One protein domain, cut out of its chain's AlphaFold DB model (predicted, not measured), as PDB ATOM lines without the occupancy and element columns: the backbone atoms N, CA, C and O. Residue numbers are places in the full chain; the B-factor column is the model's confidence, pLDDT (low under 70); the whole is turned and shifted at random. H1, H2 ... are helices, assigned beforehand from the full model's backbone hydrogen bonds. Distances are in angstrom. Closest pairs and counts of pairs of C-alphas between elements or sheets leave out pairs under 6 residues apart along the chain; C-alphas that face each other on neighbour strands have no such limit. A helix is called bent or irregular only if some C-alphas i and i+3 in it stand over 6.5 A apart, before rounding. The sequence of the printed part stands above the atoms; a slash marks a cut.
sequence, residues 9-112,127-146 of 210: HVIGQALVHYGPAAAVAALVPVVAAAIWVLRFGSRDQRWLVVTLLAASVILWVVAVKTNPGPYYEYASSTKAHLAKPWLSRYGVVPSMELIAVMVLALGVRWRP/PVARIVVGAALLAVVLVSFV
ATOM      1  N   HIS A   9     -34.564  33.156 -36.835       76.69
ATOM      2  CA  HIS A   9     -35.298  33.961 -37.807       76.69
ATOM      3  C   HIS A   9     -35.781  33.135 -39.007       76.69
ATOM      4  O   HIS A   9     -36.957  33.187 -39.343       76.69
ATOM      5  N   VAL A  10     -34.905  32.330 -39.618       79.00
ATOM      6  CA  VAL A  10     -35.255  31.485 -40.777       79.00
ATOM      7  C   VAL A  10     -36.238  30.390 -40.367       79.00
ATOM      8  O   VAL A  10     -37.260  30.196 -41.021       79.00
ATOM      9  N   ILE A  11     -35.966  29.717 -39.245       77.88
ATOM     10  CA  ILE A  11     -36.876  28.710 -38.683       77.88
ATOM     11  C   ILE A  11     -38.215  29.364 -38.331       77.88
ATOM     12  O   ILE A  11     -39.267  28.796 -38.607       77.88
ATOM     13  N   GLY A  12     -38.184  30.579 -37.781       82.19
ATOM     14  CA  GLY A  12     -39.383  31.323 -37.421       82.19
ATOM     15  C   GLY A  12     -40.217  31.695 -38.636       82.19
ATOM     16  O   GLY A  12     -41.423  31.487 -38.626       82.19
ATOM     17  N   GLN A  13     -39.595  32.161 -39.718       84.81
ATOM     18  CA  GLN A  13     -40.300  32.434 -40.971       84.81
ATOM     19  C   GLN A  13     -40.920  31.170 -41.574       84.81
ATOM     20  O   GLN A  13     -42.080  31.202 -41.986       84.81
ATOM     21  N   ALA A  14     -40.197  30.047 -41.562       82.81
ATOM     22  CA  ALA A  14     -40.737  28.767 -42.011       82.81
ATOM     23  C   ALA A  14     -41.939  28.332 -41.155       82.81
ATOM     24  O   ALA A  14     -42.972  27.950 -41.697       82.81
ATOM     25  N   LEU A  15     -41.853  28.451 -39.829       83.81
ATOM     26  CA  LEU A  15     -42.956  28.126 -38.923       83.81
ATOM     27  C   LEU A  15     -44.137  29.095 -39.057       83.81
ATOM     28  O   LEU A  15     -45.279  28.671 -38.947       83.81
ATOM     29  N   VAL A  16     -43.903  30.377 -39.328       88.12
ATOM     30  CA  VAL A  16     -44.980  31.351 -39.571       88.12
ATOM     31  C   VAL A  16     -45.724  31.047 -40.871       88.12
ATOM     32  O   VAL A  16     -46.938  31.237 -40.926       88.12
ATOM     33  N   HIS A  17     -45.012  30.598 -41.907       89.62
ATOM     34  CA  HIS A  17     -45.596  30.345 -43.223       89.62
ATOM     35  C   HIS A  17     -46.249  28.960 -43.331       89.62
ATOM     36  O   HIS A  17     -47.379  28.845 -43.796       89.62
ATOM     37  N   TYR A  18     -45.560  27.915 -42.869       88.06
ATOM     38  CA  TYR A  18     -46.007  26.523 -42.977       88.06
ATOM     39  C   TYR A  18     -46.664  25.994 -41.695       88.06
ATOM     40  O   TYR A  18     -47.263  24.918 -41.704       88.06
ATOM     41  N   GLY A  19     -46.561  26.715 -40.576       84.88
ATOM     42  CA  GLY A  19     -47.153  26.298 -39.308       84.88
ATOM     43  C   GLY A  19     -46.591  24.967 -38.788       84.88
ATOM     44  O   GLY A  19     -45.439  24.609 -39.060       84.88
ATOM     45  N   PRO A  20     -47.417  24.187 -38.070       79.50
ATOM     46  CA  PRO A  20     -47.059  22.849 -37.601       79.50
ATOM     47  C   PRO A  20     -46.691  21.866 -38.722       79.50
ATOM     48  O   PRO A  20     -45.997  20.884 -38.462       79.50
ATOM     49  N   ALA A  21     -47.107  22.119 -39.970       85.88
ATOM     50  CA  ALA A  21     -46.808  21.228 -41.089       85.88
ATOM     51  C   ALA A  21     -45.298  21.110 -41.352       85.88
ATOM     52  O   ALA A  21     -44.829  20.032 -41.711       85.88
ATOM     53  N   ALA A  22     -44.517  22.167 -41.096       83.75
ATOM     54  CA  ALA A  22     -43.056  22.100 -41.180       83.75
ATOM     55  C   ALA A  22     -42.461  21.101 -40.171       83.75
ATOM     56  O   ALA A  22     -41.550  20.346 -40.511       83.75
ATOM     57  N   ALA A  23     -43.000  21.053 -38.948       81.19
ATOM     58  CA  ALA A  23     -42.568  20.096 -37.932       81.19
ATOM     59  C   ALA A  23     -42.954  18.660 -38.316       81.19
ATOM     60  O   ALA A  23     -42.138  17.748 -38.193       81.19
ATOM     61  N   VAL A  24     -44.164  18.461 -38.849       87.25
ATOM     62  CA  VAL A  24     -44.608  17.150 -39.349       87.25
ATOM     63  C   VAL A  24     -43.715  16.673 -40.494       87.25
ATOM     64  O   VAL A  24     -43.259  15.531 -40.471       87.25
ATOM     65  N   ALA A  25     -43.401  17.547 -41.454       88.06
ATOM     66  CA  ALA A  25     -42.511  17.229 -42.567       88.06
ATOM     67  C   ALA A  25     -41.112  16.805 -42.084       88.06
ATOM     68  O   ALA A  25     -40.555  15.833 -42.593       88.06
ATOM     69  N   ALA A  26     -40.575  17.469 -41.055       84.75
ATOM     70  CA  ALA A  26     -39.289  17.109 -40.457       84.75
ATOM     71  C   ALA A  26     -39.296  15.732 -39.759       84.75
ATOM     72  O   ALA A  26     -38.253  15.085 -39.678       84.75
ATOM     73  N   LEU A  27     -40.456  15.253 -39.289       90.25
ATOM     74  CA  LEU A  27     -40.594  13.941 -38.642       90.25
ATOM     75  C   LEU A  27     -40.732  12.776 -39.633       90.25
ATOM     76  O   LEU A  27     -40.452  11.636 -39.261       90.25
ATOM     77  N   VAL A  28     -41.116  13.032 -40.888       91.56
ATOM     78  CA  VAL A  28     -41.291  12.000 -41.928       91.56
ATOM     79  C   VAL A  28     -40.104  11.028 -42.039       91.56
ATOM     80  O   VAL A  28     -40.348   9.820 -41.981       91.56
ATOM     81  N   PRO A  29     -38.831  11.467 -42.161       89.88
ATOM     82  CA  PRO A  29     -37.706  10.535 -42.274       89.88
ATOM     83  C   PRO A  29     -37.515   9.667 -41.023       89.88
ATOM     84  O   PRO A  29     -37.163   8.495 -41.145       89.88
ATOM     85  N   VAL A  30     -37.795  10.204 -39.832       93.38
ATOM     86  CA  VAL A  30     -37.713   9.458 -38.568       93.38
ATOM     87  C   VAL A  30     -38.816   8.403 -38.498       93.38
ATOM     88  O   VAL A  30     -38.544   7.251 -38.169       93.38
ATOM     89  N   VAL A  31     -40.049   8.760 -38.871       94.75
ATOM     90  CA  VAL A  31     -41.182   7.823 -38.919       94.75
ATOM     91  C   VAL A  31     -40.926   6.715 -39.941       94.75
ATOM     92  O   VAL A  31     -41.117   5.540 -39.633       94.75
ATOM     93  N   ALA A  32     -40.433   7.057 -41.133       91.62
ATOM     94  CA  ALA A  32     -40.067   6.076 -42.150       91.62
ATOM     95  C   ALA A  32     -38.962   5.125 -41.655       91.62
ATOM     96  O   ALA A  32     -39.074   3.910 -41.830       91.62
ATOM     97  N   ALA A  33     -37.932   5.654 -40.985       92.44
ATOM     98  CA  ALA A  33     -36.866   4.861 -40.375       92.44
ATOM     99  C   ALA A  33     -37.394   3.936 -39.263       92.44
ATOM    100  O   ALA A  33     -37.046   2.756 -39.224       92.44
ATOM    101  N   ALA A  34     -38.284   4.433 -38.403       96.00
ATOM    102  CA  ALA A  34     -38.919   3.636 -37.360       96.00
ATOM    103  C   ALA A  34     -39.755   2.496 -37.955       96.00
ATOM    104  O   ALA A  34     -39.571   1.340 -37.578       96.00
ATOM    105  N   ILE A  35     -40.623   2.787 -38.933       94.44
ATOM    106  CA  ILE A  35     -41.426   1.773 -39.635       94.44
ATOM    107  C   ILE A  35     -40.511   0.732 -40.286       94.44
ATOM    108  O   ILE A  35     -40.772  -0.466 -40.185       94.44
ATOM    109  N   TRP A  36     -39.419   1.172 -40.911       91.12
ATOM    110  CA  TRP A  36     -38.433   0.287 -41.519       91.12
ATOM    111  C   TRP A  36     -37.819  -0.686 -40.505       91.12
ATOM    112  O   TRP A  36     -37.818  -1.896 -40.737       91.12
ATOM    113  N   VAL A  37     -37.354  -0.192 -39.354       93.81
ATOM    114  CA  VAL A  37     -36.804  -1.047 -38.289       93.81
ATOM    115  C   VAL A  37     -37.876  -1.964 -37.702       93.81
ATOM    116  O   VAL A  37     -37.620  -3.148 -37.489       93.81
ATOM    117  N   LEU A  38     -39.092  -1.463 -37.486       95.19
ATOM    118  CA  LEU A  38     -40.195  -2.259 -36.945       95.19
ATOM    119  C   LEU A  38     -40.595  -3.407 -37.878       95.19
ATOM    120  O   LEU A  38     -40.903  -4.505 -37.411       95.19
ATOM    121  N   ARG A  39     -40.553  -3.186 -39.195       92.62
ATOM    122  CA  ARG A  39     -40.883  -4.203 -40.202       92.62
ATOM    123  C   ARG A  39     -39.740  -5.192 -40.423       92.62
ATOM    124  O   ARG A  39     -39.975  -6.399 -40.406       92.62
ATOM    125  N   PHE A  40     -38.510  -4.706 -40.591       90.38
ATOM    126  CA  PHE A  40     -37.390  -5.511 -41.102       90.38
ATOM    127  C   PHE A  40     -36.270  -5.778 -40.085       90.38
ATOM    128  O   PHE A  40     -35.400  -6.607 -40.347       90.38
ATOM    129  N   GLY A  41     -36.268  -5.100 -38.936       91.44
ATOM    130  CA  GLY A  41     -35.257  -5.255 -37.890       91.44
ATOM    131  C   GLY A  41     -35.427  -6.515 -37.040       91.44
ATOM    132  O   GLY A  41     -36.509  -7.110 -36.985       91.44
ATOM    133  N   SER A  42     -34.350  -6.908 -36.352       92.75
ATOM    134  CA  SER A  42     -34.375  -7.974 -35.339       92.75
ATOM    135  C   SER A  42     -35.232  -7.582 -34.129       92.75
ATOM    136  O   SER A  42     -35.552  -6.411 -33.936       92.75
ATOM    137  N   ARG A  43     -35.582  -8.554 -33.273       95.44
ATOM    138  CA  ARG A  43     -36.331  -8.295 -32.028       95.44
ATOM    139  C   ARG A  43     -35.668  -7.202 -31.181       95.44
ATOM    140  O   ARG A  43     -36.365  -6.298 -30.731       95.44
ATOM    141  N   ASP A  44     -34.345  -7.238 -31.054       96.50
ATOM    142  CA  ASP A  44     -33.583  -6.252 -30.280       96.50
ATOM    143  C   ASP A  44     -33.631  -4.863 -30.924       96.50
ATOM    144  O   ASP A  44     -33.857  -3.875 -30.236       96.50
ATOM    145  N   GLN A  45     -33.511  -4.776 -32.255       96.12
ATOM    146  CA  GLN A  45     -33.620  -3.499 -32.973       96.12
ATOM    147  C   GLN A  45     -35.015  -2.880 -32.831       96.12
ATOM    148  O   GLN A  45     -35.142  -1.664 -32.713       96.12
ATOM    149  N   ARG A  46     -36.065  -3.709 -32.821       97.44
ATOM    150  CA  ARG A  46     -37.449  -3.256 -32.627       97.44
ATOM    151  C   ARG A  46     -37.658  -2.695 -31.226       97.44
ATOM    152  O   ARG A  46     -38.193  -1.598 -31.102       97.44
ATOM    153  N   TRP A  47     -37.209  -3.416 -30.197       98.31
ATOM    154  CA  TRP A  47     -37.251  -2.923 -28.818       98.31
ATOM    155  C   TRP A  47     -36.462  -1.632 -28.670       98.31
ATOM    156  O   TRP A  47     -36.988  -0.668 -28.127       98.31
ATOM    157  N   LEU A  48     -35.257  -1.579 -29.239       97.88
ATOM    158  CA  LEU A  48     -34.426  -0.387 -29.199       97.88
ATOM    159  C   LEU A  48     -35.119   0.813 -29.858       97.88
ATOM    160  O   LEU A  48     -35.158   1.874 -29.251       97.88
ATOM    161  N   VAL A  49     -35.747   0.659 -31.034       98.00
ATOM    162  CA  VAL A  49     -36.538   1.746 -31.647       98.00
ATOM    163  C   VAL A  49     -37.667   2.220 -30.740       98.00
ATOM    164  O   VAL A  49     -37.845   3.425 -30.585       98.00
ATOM    165  N   VAL A  50     -38.423   1.303 -30.133       98.31
ATOM    166  CA  VAL A  50     -39.525   1.674 -29.232       98.31
ATOM    167  C   VAL A  50     -38.992   2.440 -28.021       98.31
ATOM    168  O   VAL A  50     -39.545   3.480 -27.668       98.31
ATOM    169  N   THR A  51     -37.893   1.975 -27.423       98.31
ATOM    170  CA  THR A  51     -37.244   2.638 -26.288       98.31
ATOM    171  C   THR A  51     -36.721   4.022 -26.658       98.31
ATOM    172  O   THR A  51     -36.986   4.962 -25.919       98.31
ATOM    173  N   LEU A  52     -36.046   4.180 -27.802       98.06
ATOM    174  CA  LEU A  52     -35.533   5.474 -28.274       98.06
ATOM    175  C   LEU A  52     -36.672   6.481 -28.508       98.06
ATOM    176  O   LEU A  52     -36.604   7.622 -28.056       98.06
ATOM    177  N   LEU A  53     -37.759   6.054 -29.164       97.75
ATOM    178  CA  LEU A  53     -38.930   6.906 -29.393       97.75
ATOM    179  C   LEU A  53     -39.602   7.315 -28.074       97.75
ATOM    180  O   LEU A  53     -39.927   8.489 -27.884       97.75
ATOM    181  N   ALA A  54     -39.779   6.372 -27.145       98.12
ATOM    182  CA  ALA A  54     -40.343   6.657 -25.830       98.12
ATOM    183  C   ALA A  54     -39.438   7.595 -25.013       98.12
ATOM    184  O   ALA A  54     -39.925   8.570 -24.441       98.12
ATOM    185  N   ALA A  55     -38.125   7.347 -25.005       97.44
ATOM    186  CA  ALA A  55     -37.137   8.179 -24.328       97.44
ATOM    187  C   ALA A  55     -37.141   9.611 -24.871       97.44
ATOM    188  O   ALA A  55     -37.180  10.550 -24.080       97.44
ATOM    189  N   SER A  56     -37.212   9.795 -26.195       96.44
ATOM    190  CA  SER A  56     -37.340  11.121 -26.811       96.44
ATOM    191  C   SER A  56     -38.525  11.905 -26.236       96.44
ATOM    192  O   SER A  56     -38.385  13.078 -25.884       96.44
ATOM    193  N   VAL A  57     -39.697  11.273 -26.130       95.44
ATOM    194  CA  VAL A  57     -40.907  11.927 -25.606       95.44
ATOM    195  C   VAL A  57     -40.768  12.211 -24.111       95.44
ATOM    196  O   VAL A  57     -41.003  13.338 -23.680       95.44
ATOM    197  N   ILE A  58     -40.350  11.219 -23.322       96.62
ATOM    198  CA  ILE A  58     -40.216  11.344 -21.865       96.62
ATOM    199  C   ILE A  58     -39.213  12.444 -21.509       96.62
ATOM    200  O   ILE A  58     -39.529  13.322 -20.707       96.62
ATOM    201  N   LEU A  59     -38.031  12.444 -22.130       94.50
ATOM    202  CA  LEU A  59     -36.986  13.435 -21.868       94.50
ATOM    203  C   LEU A  59     -37.443  14.849 -22.231       94.50
ATOM    204  O   LEU A  59     -37.154  15.787 -21.490       94.50
ATOM    205  N   TRP A  60     -38.205  15.008 -23.317       91.88
ATOM    206  CA  TRP A  60     -38.796  16.298 -23.668       91.88
ATOM    207  C   TRP A  60     -39.810  16.773 -22.621       91.88
ATOM    208  O   TRP A  60     -39.738  17.914 -22.162       91.88
ATOM    209  N   VAL A  61     -40.725  15.900 -22.193       92.44
ATOM    210  CA  VAL A  61     -41.719  16.227 -21.159       92.44
ATOM    211  C   VAL A  61     -41.034  16.615 -19.847       92.44
ATOM    212  O   VAL A  61     -41.378  17.641 -19.258       92.44
ATOM    213  N   VAL A  62     -40.037  15.840 -19.411       93.44
ATOM    214  CA  VAL A  62     -39.248  16.125 -18.203       93.44
ATOM    215  C   VAL A  62     -38.522  17.460 -18.336       93.44
ATOM    216  O   VAL A  62     -38.583  18.274 -17.417       93.44
ATOM    217  N   ALA A  63     -37.885  17.733 -19.474       89.88
ATOM    218  CA  ALA A  63     -37.215  19.003 -19.730       89.88
ATOM    219  C   ALA A  63     -38.157  20.209 -19.609       89.88
ATOM    220  O   ALA A  63     -37.832  21.172 -18.916       89.88
ATOM    221  N   VAL A  64     -39.330  20.148 -20.244       88.31
ATOM    222  CA  VAL A  64     -40.331  21.226 -20.197       88.31
ATOM    223  C   VAL A  64     -40.881  21.406 -18.782       88.31
ATOM    224  O   VAL A  64     -41.037  22.534 -18.321       88.31
ATOM    225  N   LYS A  65     -41.146  20.308 -18.063       90.69
ATOM    226  CA  LYS A  65     -41.664  20.352 -16.687       90.69
ATOM    227  C   LYS A  65     -40.658  20.903 -15.682       90.69
ATOM    228  O   LYS A  65     -41.043  21.660 -14.801       90.69
ATOM    229  N   THR A  66     -39.393  20.515 -15.802       90.62
ATOM    230  CA  THR A  66     -38.322  20.936 -14.882       90.62
ATOM    231  C   THR A  66     -37.819  22.346 -15.168       90.62
ATOM    232  O   THR A  66     -37.253  22.981 -14.285       90.62
ATOM    233  N   ASN A  67     -38.021  22.849 -16.386       86.94
ATOM    234  CA  ASN A  67     -37.578  24.174 -16.802       86.94
ATOM    235  C   ASN A  67     -38.727  24.908 -17.506       86.94
ATOM    236  O   ASN A  67     -38.626  25.160 -18.707       86.94
ATOM    237  N   PRO A  68     -39.828  25.234 -16.806       85.75
ATOM    238  CA  PRO A  68     -40.956  25.912 -17.429       85.75
ATOM    239  C   PRO A  68     -40.540  27.297 -17.935       85.75
ATOM    240  O   PRO A  68     -39.702  27.984 -17.349       85.75
ATOM    241  N   GLY A  69     -41.141  27.724 -19.040       81.31
ATOM    242  CA  GLY A  69     -40.864  29.018 -19.647       81.31
ATOM    243  C   GLY A  69     -41.958  29.401 -20.638       81.31
ATOM    244  O   GLY A  69     -42.525  28.512 -21.277       81.31
ATOM    245  N   PRO A  70     -42.245  30.705 -20.804       79.81
ATOM    246  CA  PRO A  70     -43.330  31.180 -21.670       79.81
ATOM    247  C   PRO A  70     -43.134  30.761 -23.132       79.81
ATOM    248  O   PRO A  70     -44.080  30.571 -23.881       79.81
ATOM    249  N   TYR A  71     -41.890  30.522 -23.541       73.75
ATOM    250  CA  TYR A  71     -41.553  30.046 -24.878       73.75
ATOM    251  C   TYR A  71     -42.014  28.604 -25.175       73.75
ATOM    252  O   TYR A  71     -42.068  28.238 -26.347       73.75
ATOM    253  N   TYR A  72     -42.387  27.809 -24.162       73.56
ATOM    254  CA  TYR A  72     -42.957  26.464 -24.339       73.56
ATOM    255  C   TYR A  72     -44.477  26.451 -24.542       73.56
ATOM    256  O   TYR A  72     -45.065  25.379 -24.683       73.56
ATOM    257  N   GLU A  73     -45.129  27.614 -24.584       74.12
ATOM    258  CA  GLU A  73     -46.572  27.741 -24.803       74.12
ATOM    259  C   GLU A  73     -46.957  27.538 -26.285       74.12
ATOM    260  O   GLU A  73     -47.594  28.373 -26.929       74.12
ATOM    261  N   TYR A  74     -46.557  26.394 -26.851       65.62
ATOM    262  CA  TYR A  74     -46.788  26.039 -28.256       65.62
ATOM    263  C   TYR A  74     -48.278  25.912 -28.606       65.62
ATOM    264  O   TYR A  74     -48.652  26.066 -29.769       65.62
ATOM    265  N   ALA A  75     -49.135  25.671 -27.608       63.25
ATOM    266  CA  ALA A  75     -50.581  25.572 -27.782       63.25
ATOM    267  C   ALA A  75     -51.215  26.884 -28.272       63.25
ATOM    268  O   ALA A  75     -52.224  26.840 -28.968       63.25
ATOM    269  N   SER A  76     -50.602  28.038 -27.977       71.19
ATOM    270  CA  SER A  76     -51.102  29.325 -28.470       71.19
ATOM    271  C   SER A  76     -50.946  29.463 -29.990       71.19
ATOM    272  O   SER A  76     -51.747  30.149 -30.621       71.19
ATOM    273  N   SER A  77     -49.921  28.817 -30.577       69.75
ATOM    274  CA  SER A  77     -49.604  28.785 -32.020       69.75
ATOM    275  C   SER A  77     -49.740  30.136 -32.741       69.75
ATOM    276  O   SER A  77     -49.982  30.198 -33.948       69.75
ATOM    277  N   THR A  78     -49.577  31.249 -32.020       82.94
ATOM    278  CA  THR A  78     -49.737  32.577 -32.611       82.94
ATOM    279  C   THR A  78     -48.567  32.866 -33.545       82.94
ATOM    280  O   THR A  78     -47.427  32.476 -33.282       82.94
ATOM    281  N   LYS A  79     -48.810  33.602 -34.637       82.56
ATOM    282  CA  LYS A  79     -47.742  33.990 -35.578       82.56
ATOM    283  C   LYS A  79     -46.596  34.732 -34.880       82.56
ATOM    284  O   LYS A  79     -45.441  34.530 -35.233       82.56
ATOM    285  N   ALA A  80     -46.904  35.549 -33.870       81.31
ATOM    286  CA  ALA A  80     -45.903  36.261 -33.080       81.31
ATOM    287  C   ALA A  80     -44.981  35.308 -32.297       81.31
ATOM    288  O   ALA A  80     -43.774  35.543 -32.229       81.31
ATOM    289  N   HIS A  81     -45.535  34.219 -31.753       76.25
ATOM    290  CA  HIS A  81     -44.776  33.180 -31.050       76.25
ATOM    291  C   HIS A  81     -43.956  32.331 -32.024       76.25
ATOM    292  O   HIS A  81     -42.766  32.109 -31.808       76.25
ATOM    293  N   LEU A  82     -44.561  31.919 -33.142       78.88
ATOM    294  CA  LEU A  82     -43.893  31.129 -34.180       78.88
ATOM    295  C   LEU A  82     -42.761  31.899 -34.874       78.88
ATOM    296  O   LEU A  82     -41.781  31.283 -35.272       78.88
ATOM    297  N   ALA A  83     -42.850  33.231 -34.970       81.06
ATOM    298  CA  ALA A  83     -41.806  34.086 -35.542       81.06
ATOM    299  C   ALA A  83     -40.533  34.162 -34.683       81.06
ATOM    300  O   ALA A  83     -39.480  34.577 -35.171       81.06
ATOM    301  N   LYS A  84     -40.618  33.783 -33.402       75.62
ATOM    302  CA  LYS A  84     -39.504  33.803 -32.446       75.62
ATOM    303  C   LYS A  84     -39.317  32.414 -31.828       75.62
ATOM    304  O   LYS A  84     -39.419  32.275 -30.608       75.62
ATOM    305  N   PRO A  85     -39.048  31.376 -32.641       69.38
ATOM    306  CA  PRO A  85     -38.944  30.023 -32.131       69.38
ATOM    307  C   PRO A  85     -37.752  29.938 -31.189       69.38
ATOM    308  O   PRO A  85     -36.605  30.225 -31.553       69.38
ATOM    309  N   TRP A  86     -38.030  29.541 -29.952       69.00
ATOM    310  CA  TRP A  86     -36.978  29.281 -28.993       69.00
ATOM    311  C   TRP A  86     -36.409  27.890 -29.259       69.00
ATOM    312  O   TRP A  86     -37.028  26.874 -28.946       69.00
ATOM    313  N   LEU A  87     -35.209  27.846 -29.839       64.88
ATOM    314  CA  LEU A  87     -34.412  26.626 -29.919       64.88
ATOM    315  C   LEU A  87     -33.973  26.253 -28.508       64.88
ATOM    316  O   LEU A  87     -32.949  26.708 -27.996       64.88
ATOM    317  N   SER A  88     -34.809  25.458 -27.853       64.44
ATOM    318  CA  SER A  88     -34.539  24.988 -26.514       64.44
ATOM    319  C   SER A  88     -33.282  24.121 -26.520       64.44
ATOM    320  O   SER A  88     -33.230  23.086 -27.185       64.44
ATOM    321  N   ARG A  89     -32.289  24.499 -25.704       71.19
ATOM    322  CA  ARG A  89     -31.130  23.648 -25.369       71.19
ATOM    323  C   ARG A  89     -31.543  22.255 -24.881       71.19
ATOM    324  O   ARG A  89     -30.761  21.318 -24.968       71.19
ATOM    325  N   TYR A  90     -32.777  22.119 -24.401       77.94
ATOM    326  CA  TYR A  90     -33.325  20.872 -23.897       77.94
ATOM    327  C   TYR A  90     -33.939  19.974 -24.986       77.94
ATOM    328  O   TYR A  90     -34.294  18.837 -24.702       77.94
ATOM    329  N   GLY A  91     -34.030  20.441 -26.238       84.19
ATOM    330  CA  GLY A  91     -34.448  19.617 -27.379       84.19
ATOM    331  C   GLY A  91     -33.333  18.740 -27.955       84.19
ATOM    332  O   GLY A  91     -33.619  17.836 -28.735       84.19
ATOM    333  N   VAL A  92     -32.073  18.979 -27.566       87.56
ATOM    334  CA  VAL A  92     -30.901  18.285 -28.123       87.56
ATOM    335  C   VAL A  92     -30.947  16.790 -27.829       87.56
ATOM    336  O   VAL A  92     -30.916  15.998 -28.764       87.56
ATOM    337  N   VAL A  93     -31.072  16.406 -26.555       91.62
ATOM    338  CA  VAL A  93     -31.063  14.987 -26.159       91.62
ATOM    339  C   VAL A  93     -32.243  14.229 -26.782       91.62
ATOM    340  O   VAL A  93     -31.982  13.249 -27.470       91.62
ATOM    341  N   PRO A  94     -33.506  14.704 -26.696       93.19
ATOM    342  CA  PRO A  94     -34.612  14.080 -27.428       93.19
ATOM    343  C   PRO A  94     -34.338  13.904 -28.928       93.19
ATOM    344  O   PRO A  94     -34.574  12.838 -29.488       93.19
ATOM    345  N   SER A  95     -33.773  14.923 -29.582       91.19
ATOM    346  CA  SER A  95     -33.456  14.860 -31.014       91.19
ATOM    347  C   SER A  95     -32.360  13.837 -31.330       91.19
ATOM    348  O   SER A  95     -32.414  13.202 -32.381       91.19
ATOM    349  N   MET A  96     -31.386  13.641 -30.435       93.62
ATOM    350  CA  MET A  96     -30.358  12.607 -30.588       93.62
ATOM    351  C   MET A  96     -30.961  11.201 -30.564       93.62
ATOM    352  O   MET A  96     -30.549  10.370 -31.370       93.62
ATOM    353  N   GLU A  97     -31.976  10.955 -29.731       96.94
ATOM    354  CA  GLU A  97     -32.699   9.675 -29.726       96.94
ATOM    355  C   GLU A  97     -33.406   9.426 -31.072       96.94
ATOM    356  O   GLU A  97     -33.336   8.331 -31.632       96.94
ATOM    357  N   LEU A  98     -34.028  10.459 -31.656       94.81
ATOM    358  CA  LEU A  98     -34.656  10.365 -32.982       94.81
ATOM    359  C   LEU A  98     -33.628  10.130 -34.101       94.81
ATOM    360  O   LEU A  98     -33.872   9.344 -35.018       94.81
ATOM    361  N   ILE A  99     -32.457  10.768 -34.025       93.56
ATOM    362  CA  ILE A  99     -31.347  10.526 -34.960       93.56
ATOM    363  C   ILE A  99     -30.819   9.093 -34.802       93.56
ATOM    364  O   ILE A  99     -30.539   8.430 -35.804       93.56
ATOM    365  N   ALA A 100     -30.734   8.573 -33.574       95.62
ATOM    366  CA  ALA A 100     -30.312   7.200 -33.314       95.62
ATOM    367  C   ALA A 100     -31.246   6.175 -33.979       95.62
ATOM    368  O   ALA A 100     -30.763   5.179 -34.517       95.62
ATOM    369  N   VAL A 101     -32.557   6.448 -34.055       96.12
ATOM    370  CA  VAL A 101     -33.509   5.627 -34.832       96.12
ATOM    371  C   VAL A 101     -33.122   5.572 -36.316       96.12
ATOM    372  O   VAL A 101     -33.143   4.496 -36.920       96.12
ATOM    373  N   MET A 102     -32.724   6.700 -36.913       93.94
ATOM    374  CA  MET A 102     -32.282   6.744 -38.314       93.94
ATOM    375  C   MET A 102     -30.983   5.960 -38.530       93.94
ATOM    376  O   MET A 102     -30.882   5.186 -39.481       93.94
ATOM    377  N   VAL A 103     -30.008   6.107 -37.629       94.06
ATOM    378  CA  VAL A 103     -28.748   5.345 -37.667       94.06
ATOM    379  C   VAL A 103     -29.021   3.843 -37.543       94.06
ATOM    380  O   VAL A 103     -28.488   3.039 -38.310       94.06
ATOM    381  N   LEU A 104     -29.910   3.455 -36.629       94.25
ATOM    382  CA  LEU A 104     -30.309   2.067 -36.429       94.25
ATOM    383  C   LEU A 104     -30.972   1.477 -37.681       94.25
ATOM    384  O   LEU A 104     -30.670   0.343 -38.055       94.25
ATOM    385  N   ALA A 105     -31.807   2.257 -38.376       92.75
ATOM    386  CA  ALA A 105     -32.437   1.850 -39.631       92.75
ATOM    387  C   ALA A 105     -31.425   1.522 -40.742       92.75
ATOM    388  O   ALA A 105     -31.648   0.580 -41.510       92.75
ATOM    389  N   LEU A 106     -30.288   2.224 -40.797       90.19
ATOM    390  CA  LEU A 106     -29.198   1.915 -41.733       90.19
ATOM    391  C   LEU A 106     -28.537   0.560 -41.427       90.19
ATOM    392  O   LEU A 106     -28.143  -0.157 -42.349       90.19
ATOM    393  N   GLY A 107     -28.470   0.184 -40.146       89.12
ATOM    394  CA  GLY A 107     -27.901  -1.082 -39.672       89.12
ATOM    395  C   GLY A 107     -28.824  -2.302 -39.796       89.12
ATOM    396  O   GLY A 107     -28.372  -3.437 -39.622       89.12
ATOM    397  N   VAL A 108     -30.113  -2.118 -40.110       88.94
ATOM    398  CA  VAL A 108     -31.066  -3.224 -40.314       88.94
ATOM    399  C   VAL A 108     -30.627  -4.046 -41.516       88.94
ATOM    400  O   VAL A 108     -30.784  -3.607 -42.654       88.94
ATOM    401  N   ARG A 109     -30.079  -5.249 -41.293       79.25
ATOM    402  CA  ARG A 109     -29.766  -6.200 -42.370       79.25
ATOM    403  C   ARG A 109     -31.077  -6.711 -42.961       79.25
ATOM    404  O   ARG A 109     -31.820  -7.402 -42.274       79.25
ATOM    405  N   TRP A 110     -31.335  -6.399 -44.232       65.44
ATOM    406  CA  TRP A 110     -32.438  -7.003 -44.973       65.44
ATOM    407  C   TRP A 110     -32.198  -8.513 -45.008       65.44
ATOM    408  O   TRP A 110     -31.282  -8.979 -45.685       65.44
ATOM    409  N   ARG A 111     -32.948  -9.269 -44.204       60.56
ATOM    410  CA  ARG A 111     -32.988 -10.725 -44.298       60.56
ATOM    411  C   ARG A 111     -34.123 -11.046 -45.259       60.56
ATOM    412  O   ARG A 111     -35.279 -10.879 -44.874       60.56
ATOM    413  N   PRO A 112     -33.837 -11.485 -46.492       53.53
ATOM    414  CA  PRO A 112     -34.869 -11.929 -47.409       53.53
ATOM    415  C   PRO A 112     -35.324 -13.331 -46.979       53.53
ATOM    416  O   PRO A 112     -35.192 -14.297 -47.711       53.53
ATOM    417  N   PRO A 127     -31.753  -1.326 -50.725       72.06
ATOM    418  CA  PRO A 127     -33.138  -0.897 -50.776       72.06
ATOM    419  C   PRO A 127     -33.185   0.629 -50.799       72.06
ATOM    420  O   PRO A 127     -32.497   1.277 -50.006       72.06
ATOM    421  N   VAL A 128     -34.014   1.196 -51.680       77.62
ATOM    422  CA  VAL A 128     -34.193   2.651 -51.851       77.62
ATOM    423  C   VAL A 128     -34.383   3.351 -50.503       77.62
ATOM    424  O   VAL A 128     -33.802   4.404 -50.271       77.62
ATOM    425  N   ALA A 129     -35.089   2.716 -49.563       70.75
ATOM    426  CA  ALA A 129     -35.267   3.212 -48.200       70.75
ATOM    427  C   ALA A 129     -33.948   3.514 -47.463       70.75
ATOM    428  O   ALA A 129     -33.847   4.546 -46.808       70.75
ATOM    429  N   ARG A 130     -32.909   2.675 -47.589       77.75
ATOM    430  CA  ARG A 130     -31.596   2.948 -46.974       77.75
ATOM    431  C   ARG A 130     -30.900   4.138 -47.619       77.75
ATOM    432  O   ARG A 130     -30.267   4.909 -46.908       77.75
ATOM    433  N   ILE A 131     -31.019   4.287 -48.940       83.62
ATOM    434  CA  ILE A 131     -30.459   5.439 -49.658       83.62
ATOM    435  C   ILE A 131     -31.163   6.713 -49.193       83.62
ATOM    436  O   ILE A 131     -30.495   7.676 -48.838       83.62
ATOM    437  N   VAL A 132     -32.495   6.695 -49.112       82.38
ATOM    438  CA  VAL A 132     -33.299   7.835 -48.650       82.38
ATOM    439  C   VAL A 132     -32.964   8.201 -47.203       82.38
ATOM    440  O   VAL A 132     -32.689   9.363 -46.924       82.38
ATOM    441  N   VAL A 133     -32.923   7.229 -46.283       81.44
ATOM    442  CA  VAL A 133     -32.568   7.476 -44.873       81.44
ATOM    443  C   VAL A 133     -31.128   7.976 -44.748       81.44
ATOM    444  O   VAL A 133     -30.874   8.921 -44.005       81.44
ATOM    445  N   GLY A 134     -30.190   7.384 -45.490       85.81
ATOM    446  CA  GLY A 134     -28.784   7.787 -45.482       85.81
ATOM    447  C   GLY A 134     -28.584   9.198 -46.029       85.81
ATOM    448  O   GLY A 134     -27.876   9.994 -45.418       85.81
ATOM    449  N   ALA A 135     -29.258   9.536 -47.128       87.44
ATOM    450  CA  ALA A 135     -29.248  10.875 -47.705       87.44
ATOM    451  C   ALA A 135     -29.884  11.905 -46.761       87.44
ATOM    452  O   ALA A 135     -29.329  12.985 -46.585       87.44
ATOM    453  N   ALA A 136     -31.000  11.564 -46.107       85.19
ATOM    454  CA  ALA A 136     -31.634  12.427 -45.114       85.19
ATOM    455  C   ALA A 136     -30.712  12.676 -43.911       85.19
ATOM    456  O   ALA A 136     -30.541  13.820 -43.498       85.19
ATOM    457  N   LEU A 137     -30.068  11.630 -43.382       86.69
ATOM    458  CA  LEU A 137     -29.106  11.760 -42.288       86.69
ATOM    459  C   LEU A 137     -27.909  12.627 -42.697       86.69
ATOM    460  O   LEU A 137     -27.523  13.531 -41.960       86.69
ATOM    461  N   LEU A 138     -27.349  12.385 -43.884       88.50
ATOM    462  CA  LEU A 138     -26.244  13.177 -44.414       88.50
ATOM    463  C   LEU A 138     -26.646  14.645 -44.582       88.50
ATOM    464  O   LEU A 138     -25.897  15.527 -44.173       88.50
ATOM    465  N   ALA A 139     -27.836  14.915 -45.120       86.56
ATOM    466  CA  ALA A 139     -28.363  16.269 -45.243       86.56
ATOM    467  C   ALA A 139     -28.492  16.943 -43.871       86.56
ATOM    468  O   ALA A 139     -28.025  18.067 -43.711       86.56
ATOM    469  N   VAL A 140     -29.035  16.251 -42.861       82.06
ATOM    470  CA  VAL A 140     -29.117  16.764 -41.483       82.06
ATOM    471  C   VAL A 140     -27.730  17.110 -40.945       82.06
ATOM    472  O   VAL A 140     -27.549  18.197 -40.396       82.06
ATOM    473  N   VAL A 141     -26.737  16.236 -41.129       83.44
ATOM    474  CA  VAL A 141     -25.358  16.481 -40.681       83.44
ATOM    475  C   VAL A 141     -24.750  17.685 -41.400       83.44
ATOM    476  O   VAL A 141     -24.243  18.593 -40.747       83.44
ATOM    477  N   LEU A 142     -24.833  17.742 -42.728       85.06
ATOM    478  CA  LEU A 142     -24.264  18.840 -43.509       85.06
ATOM    479  C   LEU A 142     -24.915  20.178 -43.151       85.06
ATOM    480  O   LEU A 142     -24.218  21.160 -42.918       85.06
ATOM    481  N   VAL A 143     -26.242  20.210 -43.033       79.06
ATOM    482  CA  VAL A 143     -26.994  21.420 -42.682       79.06
ATOM    483  C   VAL A 143     -26.694  21.879 -41.250       79.06
ATOM    484  O   VAL A 143     -26.642  23.084 -40.996       79.06
ATOM    485  N   SER A 144     -26.482  20.941 -40.324       74.25
ATOM    486  CA  SER A 144     -26.273  21.249 -38.902       74.25
ATOM    487  C   SER A 144     -24.828  21.602 -38.556       74.25
ATOM    488  O   SER A 144     -24.601  22.404 -37.655       74.25
ATOM    489  N   PHE A 145     -23.851  21.008 -39.247       76.19
ATOM    490  CA  PHE A 145     -22.434  21.104 -38.877       76.19
ATOM    491  C   PHE A 145     -21.566  21.860 -39.887       76.19
ATOM    492  O   PHE A 145     -20.405  22.134 -39.584       76.19
ATOM    493  N   VAL A 146     -22.093  22.228 -41.062       80.38
ATOM    494  CA  VAL A 146     -21.323  22.939 -42.091       80.38
ATOM    495  C   VAL A 146     -21.982  24.281 -42.439       80.38
ATOM    496  O   VAL A 146     -23.140  24.300 -42.846       80.38
TER     497      VAL A 146
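What this domain is: This is residues 9 to 112 and 127 to 146 of the 210 residues of an uncharacterized protein of Frondihabitans sp. PAMC 28766 (UniProt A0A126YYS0). Three long helices, H2, H3 and H5, make an elongated up-and-down bundle, each running against the one before it; H6 packs on H2 and H5, and H1 with little H4 lies at one end. H2 and H3 meet only near their link, while residues 141 to 146 stick out, 141 to 145 belonging to H6. The 124 printed residues have six named helices, H1 to H6 in order, and no named strand: the class is all helix. The whole is only just compact, close to loose, with a radius of gyration of the C-alphas of 16.1 A and spans of 51 by 29 by 25 A.

Where its parts are: Find C-alpha 9 at (-35.298, 33.961, -37.807), where H1 runs to residue 18. H2, residues 20 to 40, covers 30.2 A with a kink of 37 degrees near residue 27; H3, residues 43 to 66, covers 33.9 A. H4 is residues 79 to 82; H5, residues 89 to 107, covers 28.8 A. H6, residues 128 to 145, covers 25.4 A and ends at C-alpha 145, (-22.434, 21.104, -38.877). H2 is irregular, with C-alphas 26 and 29 7.0 A apart, and H5 only just, with C-alphas 90 and 93 6.7 A apart.

How they stand to each other: Look first at H3 and H5, which touch at a shallow tilt of 8 degrees, opposite ways; their closest C-alphas, Ser 56 and Pro 94, are 4.1 A apart. H2 and H3 form a helical hairpin, touching through residues 34 to 38 of H2 and 45 to 49 of H3, closest at C-alphas 38 and 46, 5.2 A. H5 touches H6, closest at C-alphas 106 and 130, 5.9 A. H1 touches H4, with C-alphas 16 and 82 5.5 A apart, and is apart from H3. Each O i to N i+4 pair is within hydrogen-bond range in H1, H3 and H6, 15 of 17 in H2 and 13 of 15 in H5; H4 is too short for one.

The domain as a whole: The farthest C-alphas, Ala 80 and Pro 112, are 51.5 A apart. Residues 113 to 126 are not printed, and C-alphas 112 and 127 are 11.7 A apart across this cut. The link from H3 to H4 is long. Look for pLDDT under 70 at residues 74 to 75, 77, 85 to 88 and 110 to 112.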